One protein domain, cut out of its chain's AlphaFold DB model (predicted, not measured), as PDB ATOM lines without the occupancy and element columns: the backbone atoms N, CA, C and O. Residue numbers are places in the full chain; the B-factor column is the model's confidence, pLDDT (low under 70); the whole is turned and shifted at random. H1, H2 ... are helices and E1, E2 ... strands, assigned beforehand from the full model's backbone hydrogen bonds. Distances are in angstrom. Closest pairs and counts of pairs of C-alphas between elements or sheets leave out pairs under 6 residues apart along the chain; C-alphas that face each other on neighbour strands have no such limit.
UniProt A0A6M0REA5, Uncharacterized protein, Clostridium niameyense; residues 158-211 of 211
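This is residues 158 to 211 of the 211 residues of an uncharacterized protein of Clostridium niameyense (UniProt A0A6M0REA5). A small, staggered three-stranded sheet has three helices, H1, H2 and H3, strung in an arc round it, each only grazing it. The hairpin of E1 and E2 reaches into the mouth of this arc, and E3 returns after H3 to the other side of E1. The printed part has 54 residues, in the order E1 E2 H1 H2 H3 E3; the sheet runs E2 E1 E3, antiparallel, and the class is mixed, helices and strands. The whole is compact, with a radius of gyration of the C-alphas of 10.4 A and spans of 28 by 21 by 21 A.

E1, residues 158 to 162, begins at C-alpha 158 (77.035, 111.404, 120.861) and is 12.9 A long. E2 is residues 168 to 170, 6.4 A. H1 is residues 174 to 178, 7.4 A, and H2 is residues 180 to 187, 10.5 A. H3, residues 189 to 201, is 18.5 A long and begins at C-alpha 189 (92.929, 114.305, 133.340). E3, residues 207 to 209, 6.4 A, ends at C-alpha 209 (78.740, 108.704, 124.819).

E1 pairs with E2 over residues 160 to 162, with N 169 and O 161 2.8 A apart, and with E3 over 158 to 160, with N 158 and O 209 2.8 A apart. H3 grazes the sheet with residues 192 to 199; the closest C-alphas of H3 and E3 are those of Met 199 and Ile 207, 6.9 A. H2 and H3 only just touch, only at the corner, with 3 pairs of C-alphas within 8 A, the closest Gln 186 and Met 192 at 6.7 A, about perpendicular at 84 degrees. H1 and H2 are close but not clearly touching, C-alphas 177 and 183 being 6.9 A apart; H1 and H3 are apart. In H2 and H3 every O i to N i+4 pair is within hydrogen-bond range; in H1 0 of 1 is, beside 2 of 2 O i to N i+3 pairs.

The C-alphas of Asn 180 and Gly 203, the two farthest apart, are 28.6 A apart. The printed part has no cut, and its links are tight. The mean pLDDT of the printed part is 74.6; it is under 70 at residues 163 to 167, 169, 171 to 178, 204 to 206 and 211.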
ATOM      1  N   ILE A 158      76.209 110.248 121.208       71.12
ATOM      2  CA  ILE A 158      77.035 111.404 120.861       71.12
ATOM      3  C   ILE A 158      78.469 110.916 120.668       71.12
ATOM      4  O   ILE A 158      79.078 110.389 121.599       71.12
ATOM      5  N   LYS A 159      79.042 111.093 119.474       74.44
ATOM      6  CA  LYS A 159      80.416 110.661 119.197       74.44
ATOM      7  C   LYS A 159      81.405 111.668 119.781       74.44
ATOM      8  O   LYS A 159      81.459 112.825 119.362       74.44
ATOM      9  N   LEU A 160      82.210 111.212 120.733       77.00
ATOM     10  CA  LEU A 160      83.317 111.951 121.324       77.00
ATOM     11  C   LEU A 160      84.577 111.781 120.477       77.00
ATOM     12  O   LEU A 160      85.075 110.672 120.293       77.00
ATOM     13  N   SER A 161      85.105 112.901 119.993       72.81
ATOM     14  CA  SER A 161      86.411 112.990 119.338       72.81
ATOM     15  C   SER A 161      87.287 113.979 120.101       72.81
ATOM     16  O   SER A 161      86.815 115.045 120.483       72.81
ATOM     17  N   ILE A 162      88.548 113.636 120.348       72.38
ATOM     18  CA  ILE A 162      89.507 114.501 121.041       72.38
ATOM     19  C   ILE A 162      90.519 115.003 120.010       72.38
ATOM     20  O   ILE A 162      91.097 114.193 119.286       72.38
ATOM     21  N   ASP A 163      90.715 116.319 119.925       67.56
ATOM     22  CA  ASP A 163      91.724 116.908 119.040       67.56
ATOM     23  C   ASP A 163      93.151 116.807 119.627       67.56
ATOM     24  O   ASP A 163      93.360 116.464 120.798       67.56
ATOM     25  N   GLY A 164      94.163 117.121 118.810       59.47
ATOM     26  CA  GLY A 164      95.572 117.137 119.233       59.47
ATOM     27  C   GLY A 164      95.876 118.114 120.380       59.47
ATOM     28  O   GLY A 164      96.876 117.942 121.072       59.47
ATOM     29  N   ASN A 165      94.973 119.066 120.641       61.31
ATOM     30  CA  ASN A 165      95.068 120.089 121.681       61.31
ATOM     31  C   ASN A 165      94.245 119.745 122.937       61.31
ATOM     32  O   ASN A 165      94.081 120.587 123.816       61.31
ATOM     33  N   ASN A 166      93.780 118.494 123.065       64.81
ATOM     34  CA  ASN A 166      93.016 117.985 124.207       64.81
ATOM     35  C   ASN A 166      91.593 118.558 124.355       64.81
ATOM     36  O   ASN A 166      90.979 118.403 125.413       64.81
ATOM     37  N   ASN A 167      91.040 119.174 123.310       67.31
ATOM     38  CA  ASN A 167      89.656 119.625 123.306       67.31
ATOM     39  C   ASN A 167      88.721 118.488 122.897       67.31
ATOM     40  O   ASN A 167      88.993 117.727 121.965       67.31
ATOM     41  N   ILE A 168      87.585 118.398 123.588       72.69
ATOM     42  CA  ILE A 168      86.512 117.462 123.246       72.69
ATOM     43  C   ILE A 168      85.623 118.091 122.168       72.69
ATOM     44  O   ILE A 168      85.033 119.152 122.385       72.69
ATOM     45  N   ASN A 169      85.467 117.384 121.055       69.38
ATOM     46  CA  ASN A 169      84.480 117.636 120.015       69.38
ATOM     47  C   ASN A 169      83.378 116.571 120.102       69.38
ATOM     48  O   ASN A 169      83.642 115.373 119.985       69.38
ATOM     49  N   LEU A 170      82.141 117.017 120.324       70.94
ATOM     50  CA  LEU A 170      80.947 116.180 120.444       70.94
ATOM     51  C   LEU A 170      80.056 116.437 119.225       70.94
ATOM     52  O   LEU A 170      79.307 117.406 119.222       70.94
ATOM     53  N   ASN A 171      80.188 115.636 118.163       67.62
ATOM     54  CA  ASN A 171      79.430 115.796 116.904       67.62
ATOM     55  C   ASN A 171      79.446 117.214 116.271       67.62
ATOM     56  O   ASN A 171      78.557 117.546 115.496       67.62
ATOM     57  N   GLY A 172      80.438 118.060 116.581       61.62
ATOM     58  CA  GLY A 172      80.481 119.452 116.102       61.62
ATOM     59  C   GLY A 172      79.495 120.405 116.795       61.62
ATOM     60  O   GLY A 172      79.408 121.563 116.402       61.62
ATOM     61  N   ASP A 173      78.788 119.954 117.834       64.00
ATOM     62  CA  ASP A 173      77.822 120.762 118.574       64.00
ATOM     63  C   ASP A 173      78.499 121.475 119.760       64.00
ATOM     64  O   ASP A 173      78.880 120.871 120.771       64.00
ATOM     65  N   GLU A 174      78.678 122.790 119.630       64.19
ATOM     66  CA  GLU A 174      79.293 123.628 120.662       64.19
ATOM     67  C   GLU A 174      78.422 123.775 121.915       64.19
ATOM     68  O   GLU A 174      78.954 124.006 123.006       64.19
ATOM     69  N   SER A 175      77.105 123.562 121.810       62.47
ATOM     70  CA  SER A 175      76.190 123.670 122.951       62.47
ATOM     71  C   SER A 175      76.486 122.608 124.017       62.47
ATOM     72  O   SER A 175      76.393 122.876 125.219       62.47
ATOM     73  N   LEU A 176      76.975 121.432 123.610       67.00
ATOM     74  CA  LEU A 176      77.319 120.327 124.504       67.00
ATOM     75  C   LEU A 176      78.628 120.557 125.273       67.00
ATOM     76  O   LEU A 176      78.802 119.990 126.354       67.00
ATOM     77  N   LYS A 177      79.519 121.444 124.798       64.69
ATOM     78  CA  LYS A 177      80.713 121.871 125.560       64.69
ATOM     79  C   LYS A 177      80.327 122.621 126.839       64.69
ATOM     80  O   LYS A 177      81.076 122.628 127.817       64.69
ATOM     81  N   SER A 178      79.142 123.232 126.864       67.06
ATOM     82  CA  SER A 178      78.634 123.939 128.040       67.06
ATOM     83  C   SER A 178      78.088 123.003 129.132       67.06
ATOM     84  O   SER A 178      77.966 123.435 130.284       67.06
ATOM     85  N   ASN A 179      77.838 121.724 128.813       78.75
ATOM     86  CA  ASN A 179      77.245 120.737 129.716       78.75
ATOM     87  C   ASN A 179      78.171 120.418 130.905       78.75
ATOM     88  O   ASN A 179      79.342 120.074 130.739       78.75
ATOM     89  N   ASN A 180      77.625 120.468 132.124       79.31
ATOM     90  CA  ASN A 180      78.372 120.210 133.360       79.31
ATOM     91  C   ASN A 180      79.019 118.815 133.399       79.31
ATOM     92  O   ASN A 180      80.127 118.676 133.915       79.31
ATOM     93  N   LYS A 181      78.379 117.790 132.817       80.75
ATOM     94  CA  LYS A 181      78.944 116.433 132.711       80.75
ATOM     95  C   LYS A 181      80.201 116.421 131.835       80.75
ATOM     96  O   LYS A 181      81.204 115.823 132.213       80.75
ATOM     97  N   VAL A 182      80.169 117.137 130.709       79.88
ATOM     98  CA  VAL A 182      81.295 117.250 129.766       79.88
ATOM     99  C   VAL A 182      82.431 118.071 130.376       79.88
ATOM    100  O   VAL A 182      83.584 117.653 130.318       79.88
ATOM    101  N   LYS A 183      82.122 119.180 131.058       79.75
ATOM    102  CA  LYS A 183      83.121 119.978 131.791       79.75
ATOM    103  C   LYS A 183      83.809 119.174 132.895       79.75
ATOM    104  O   LYS A 183      85.020 119.280 133.071       79.75
ATOM    105  N   ASN A 184      83.058 118.359 133.633       82.75
ATOM    106  CA  ASN A 184      83.625 117.491 134.666       82.75
ATOM    107  C   ASN A 184      84.504 116.386 134.063       82.75
ATOM    108  O   ASN A 184      85.559 116.086 134.620       82.75
ATOM    109  N   LEU A 185      84.116 115.836 132.909       82.50
ATOM    110  CA  LEU A 185      84.940 114.891 132.158       82.50
ATOM    111  C   LEU A 185      86.258 115.534 131.699       82.50
ATOM    112  O   LEU A 185      87.317 114.963 131.938       82.50
ATOM    113  N   GLN A 186      86.210 116.746 131.129       80.25
ATOM    114  CA  GLN A 186      87.401 117.491 130.687       80.25
ATOM    115  C   GLN A 186      88.383 117.781 131.825       80.25
ATOM    116  O   GLN A 186      89.594 117.705 131.634       80.25
ATOM    117  N   LYS A 187      87.871 118.090 133.021       84.06
ATOM    118  CA  LYS A 187      88.700 118.319 134.215       84.06
ATOM    119  C   LYS A 187      89.379 117.042 134.720       84.06
ATOM    120  O   LYS A 187      90.384 117.127 135.423       84.06
ATOM    121  N   ASN A 188      88.849 115.864 134.390       85.81
ATOM    122  CA  ASN A 188      89.407 114.593 134.828       85.81
ATOM    123  C   ASN A 188      90.520 114.128 133.880       85.81
ATOM    124  O   ASN A 188      90.304 113.351 132.951       85.81
ATOM    125  N   THR A 189      91.739 114.590 134.154       83.50
ATOM    126  CA  THR A 189      92.929 114.305 133.340       83.50
ATOM    127  C   THR A 189      93.211 112.811 133.183       83.50
ATOM    128  O   THR A 189      93.534 112.373 132.084       83.50
ATOM    129  N   LYS A 190      93.024 112.005 134.238       85.69
ATOM    130  CA  LYS A 190      93.229 110.546 134.185       85.69
ATOM    131  C   LYS A 190      92.261 109.873 133.214       85.69
ATOM    132  O   LYS A 190      92.682 109.070 132.385       85.69
ATOM    133  N   VAL A 191      90.977 110.223 133.297       84.88
ATOM    134  CA  VAL A 191      89.950 109.673 132.402       84.88
ATOM    135  C   VAL A 191      90.169 110.157 130.970       84.88
ATOM    136  O   VAL A 191      90.058 109.363 130.045       84.88
ATOM    137  N   MET A 192      90.559 111.417 130.771       82.56
ATOM    138  CA  MET A 192      90.876 111.946 129.441       82.56
ATOM    139  C   MET A 192      92.056 111.225 128.782       82.56
ATOM    140  O   MET A 192      91.983 110.904 127.597       82.56
ATOM    141  N   THR A 193      93.116 110.920 129.535       84.12
ATOM    142  CA  THR A 193      94.243 110.117 129.031       84.12
ATOM    143  C   THR A 193      93.788 108.712 128.647       84.12
ATOM    144  O   THR A 193      94.058 108.268 127.538       84.12
ATOM    145  N   MET A 194      93.002 108.056 129.505       85.19
ATOM    146  CA  MET A 194      92.438 106.737 129.207       85.19
ATOM    147  C   MET A 194      91.568 106.752 127.938       85.19
ATOM    148  O   MET A 194      91.711 105.883 127.082       85.19
ATOM    149  N   LEU A 195      90.691 107.750 127.777       84.94
ATOM    150  CA  LEU A 195      89.851 107.890 126.582       84.94
ATOM    151  C   LEU A 195      90.694 108.097 125.316       84.94
ATOM    152  O   LEU A 195      90.374 107.524 124.276       84.94
ATOM    153  N   LYS A 196      91.796 108.854 125.398       80.94
ATOM    154  CA  LYS A 196      92.747 109.004 124.285       80.94
ATOM    155  C   LYS A 196      93.415 107.690 123.910       80.94
ATOM    156  O   LYS A 196      93.540 107.400 122.724       80.94
ATOM    157  N   ASP A 197      93.850 106.914 124.893       82.75
ATOM    158  CA  ASP A 197      94.528 105.646 124.636       82.75
ATOM    159  C   ASP A 197      93.570 104.641 123.990       82.75
ATOM    160  O   ASP A 197      93.919 104.011 122.993       82.75
ATOM    161  N   ILE A 198      92.316 104.593 124.449       82.81
ATOM    162  CA  ILE A 198      91.253 103.798 123.820       82.81
ATOM    163  C   ILE A 198      91.002 104.255 122.373       82.81
ATOM    164  O   ILE A 198      90.920 103.425 121.471       82.81
ATOM    165  N   MET A 199      90.924 105.565 122.115       79.06
ATOM    166  CA  MET A 199      90.756 106.091 120.753       79.06
ATOM    167  C   MET A 199      91.929 105.735 119.830       79.06
ATOM    168  O   MET A 199      91.707 105.415 118.663       79.06
ATOM    169  N   LYS A 200      93.173 105.768 120.331       81.25
ATOM    170  CA  LYS A 200      94.364 105.355 119.568       81.25
ATOM    171  C   LYS A 200      94.312 103.872 119.211       81.25
ATOM    172  O   LYS A 200      94.584 103.523 118.066       81.25
ATOM    173  N   ILE A 201      93.928 103.023 120.166       82.44
ATOM    174  CA  ILE A 201      93.760 101.578 119.955       82.44
ATOM    175  C   ILE A 201      92.678 101.311 118.899       82.44
ATOM    176  O   ILE A 201      92.851 100.452 118.041       82.44
ATOM    177  N   ASN A 202      91.610 102.110 118.890       78.44
ATOM    178  CA  ASN A 202      90.503 101.995 117.938       78.44
ATOM    179  C   ASN A 202      90.767 102.689 116.583       78.44
ATOM    180  O   ASN A 202      89.823 103.057 115.882       78.44
ATOM    181  N   GLY A 203      92.030 102.926 116.209       71.81
ATOM    182  CA  GLY A 203      92.387 103.519 114.913       71.81
ATOM    183  C   GLY A 203      91.904 104.963 114.728       71.81
ATOM    184  O   GLY A 203      91.613 105.381 113.611       71.81
ATOM    185  N   GLY A 204      91.761 105.721 115.819       67.12
ATOM    186  CA  GLY A 204      91.259 107.097 115.806       67.12
ATOM    187  C   GLY A 204      89.731 107.213 115.777       67.12
ATOM    188  O   GLY A 204      89.205 108.324 115.687       67.12
ATOM    189  N   GLN A 205      88.996 106.099 115.872       66.75
ATOM    190  CA  GLN A 205      87.540 106.144 115.966       66.75
ATOM    191  C   GLN A 205      87.100 106.719 117.321       66.75
ATOM    192  O   GLN A 205      87.532 106.277 118.386       66.75
ATOM    193  N   GLY A 206      86.235 107.736 117.265       67.31
ATOM    194  CA  GLY A 206      85.652 108.374 118.445       67.31
ATOM    195  C   GLY A 206      84.787 107.436 119.290       67.31
ATOM    196  O   GLY A 206      84.236 106.459 118.787       67.31
ATOM    197  N   ILE A 207      84.663 107.753 120.577       77.69
ATOM    198  CA  ILE A 207      83.922 106.955 121.563       77.69
ATOM    199  C   ILE A 207      82.479 107.457 121.626       77.69
ATOM    200  O   ILE A 207      82.251 108.652 121.782       77.69
ATOM    201  N   ASN A 208      81.492 106.568 121.534       76.69
ATOM    202  CA  ASN A 208      80.091 106.963 121.686       76.69
ATOM    203  C   ASN A 208      79.751 107.165 123.167       76.69
ATOM    204  O   ASN A 208      79.951 106.272 123.988       76.69
ATOM    205  N   LEU A 209      79.221 108.339 123.494       72.19
ATOM    206  CA  LEU A 209      78.740 108.704 124.819       72.19
ATOM    207  C   LEU A 209      77.232 108.935 124.793       72.19
ATOM    208  O   LEU A 209      76.678 109.379 123.795       72.19
ATOM    209  N   TYR A 210      76.584 108.691 125.924       71.69
ATOM    210  CA  TYR A 210      75.166 108.971 126.138       71.69
ATOM    211  C   TYR A 210      75.064 109.988 127.282       71.69
ATOM    212  O   TYR A 210      75.656 109.769 128.345       71.69
ATOM    213  N   LEU A 211      74.404 111.131 127.052       63.44
ATOM    214  CA  LEU A 211      74.321 112.251 128.007       63.44
ATOM    215  C   LEU A 211      72.968 112.345 128.716       63.44
ATOM    216  O   LEU A 211      71.916 112.124 128.083       63.44
TER     217      LEU A 211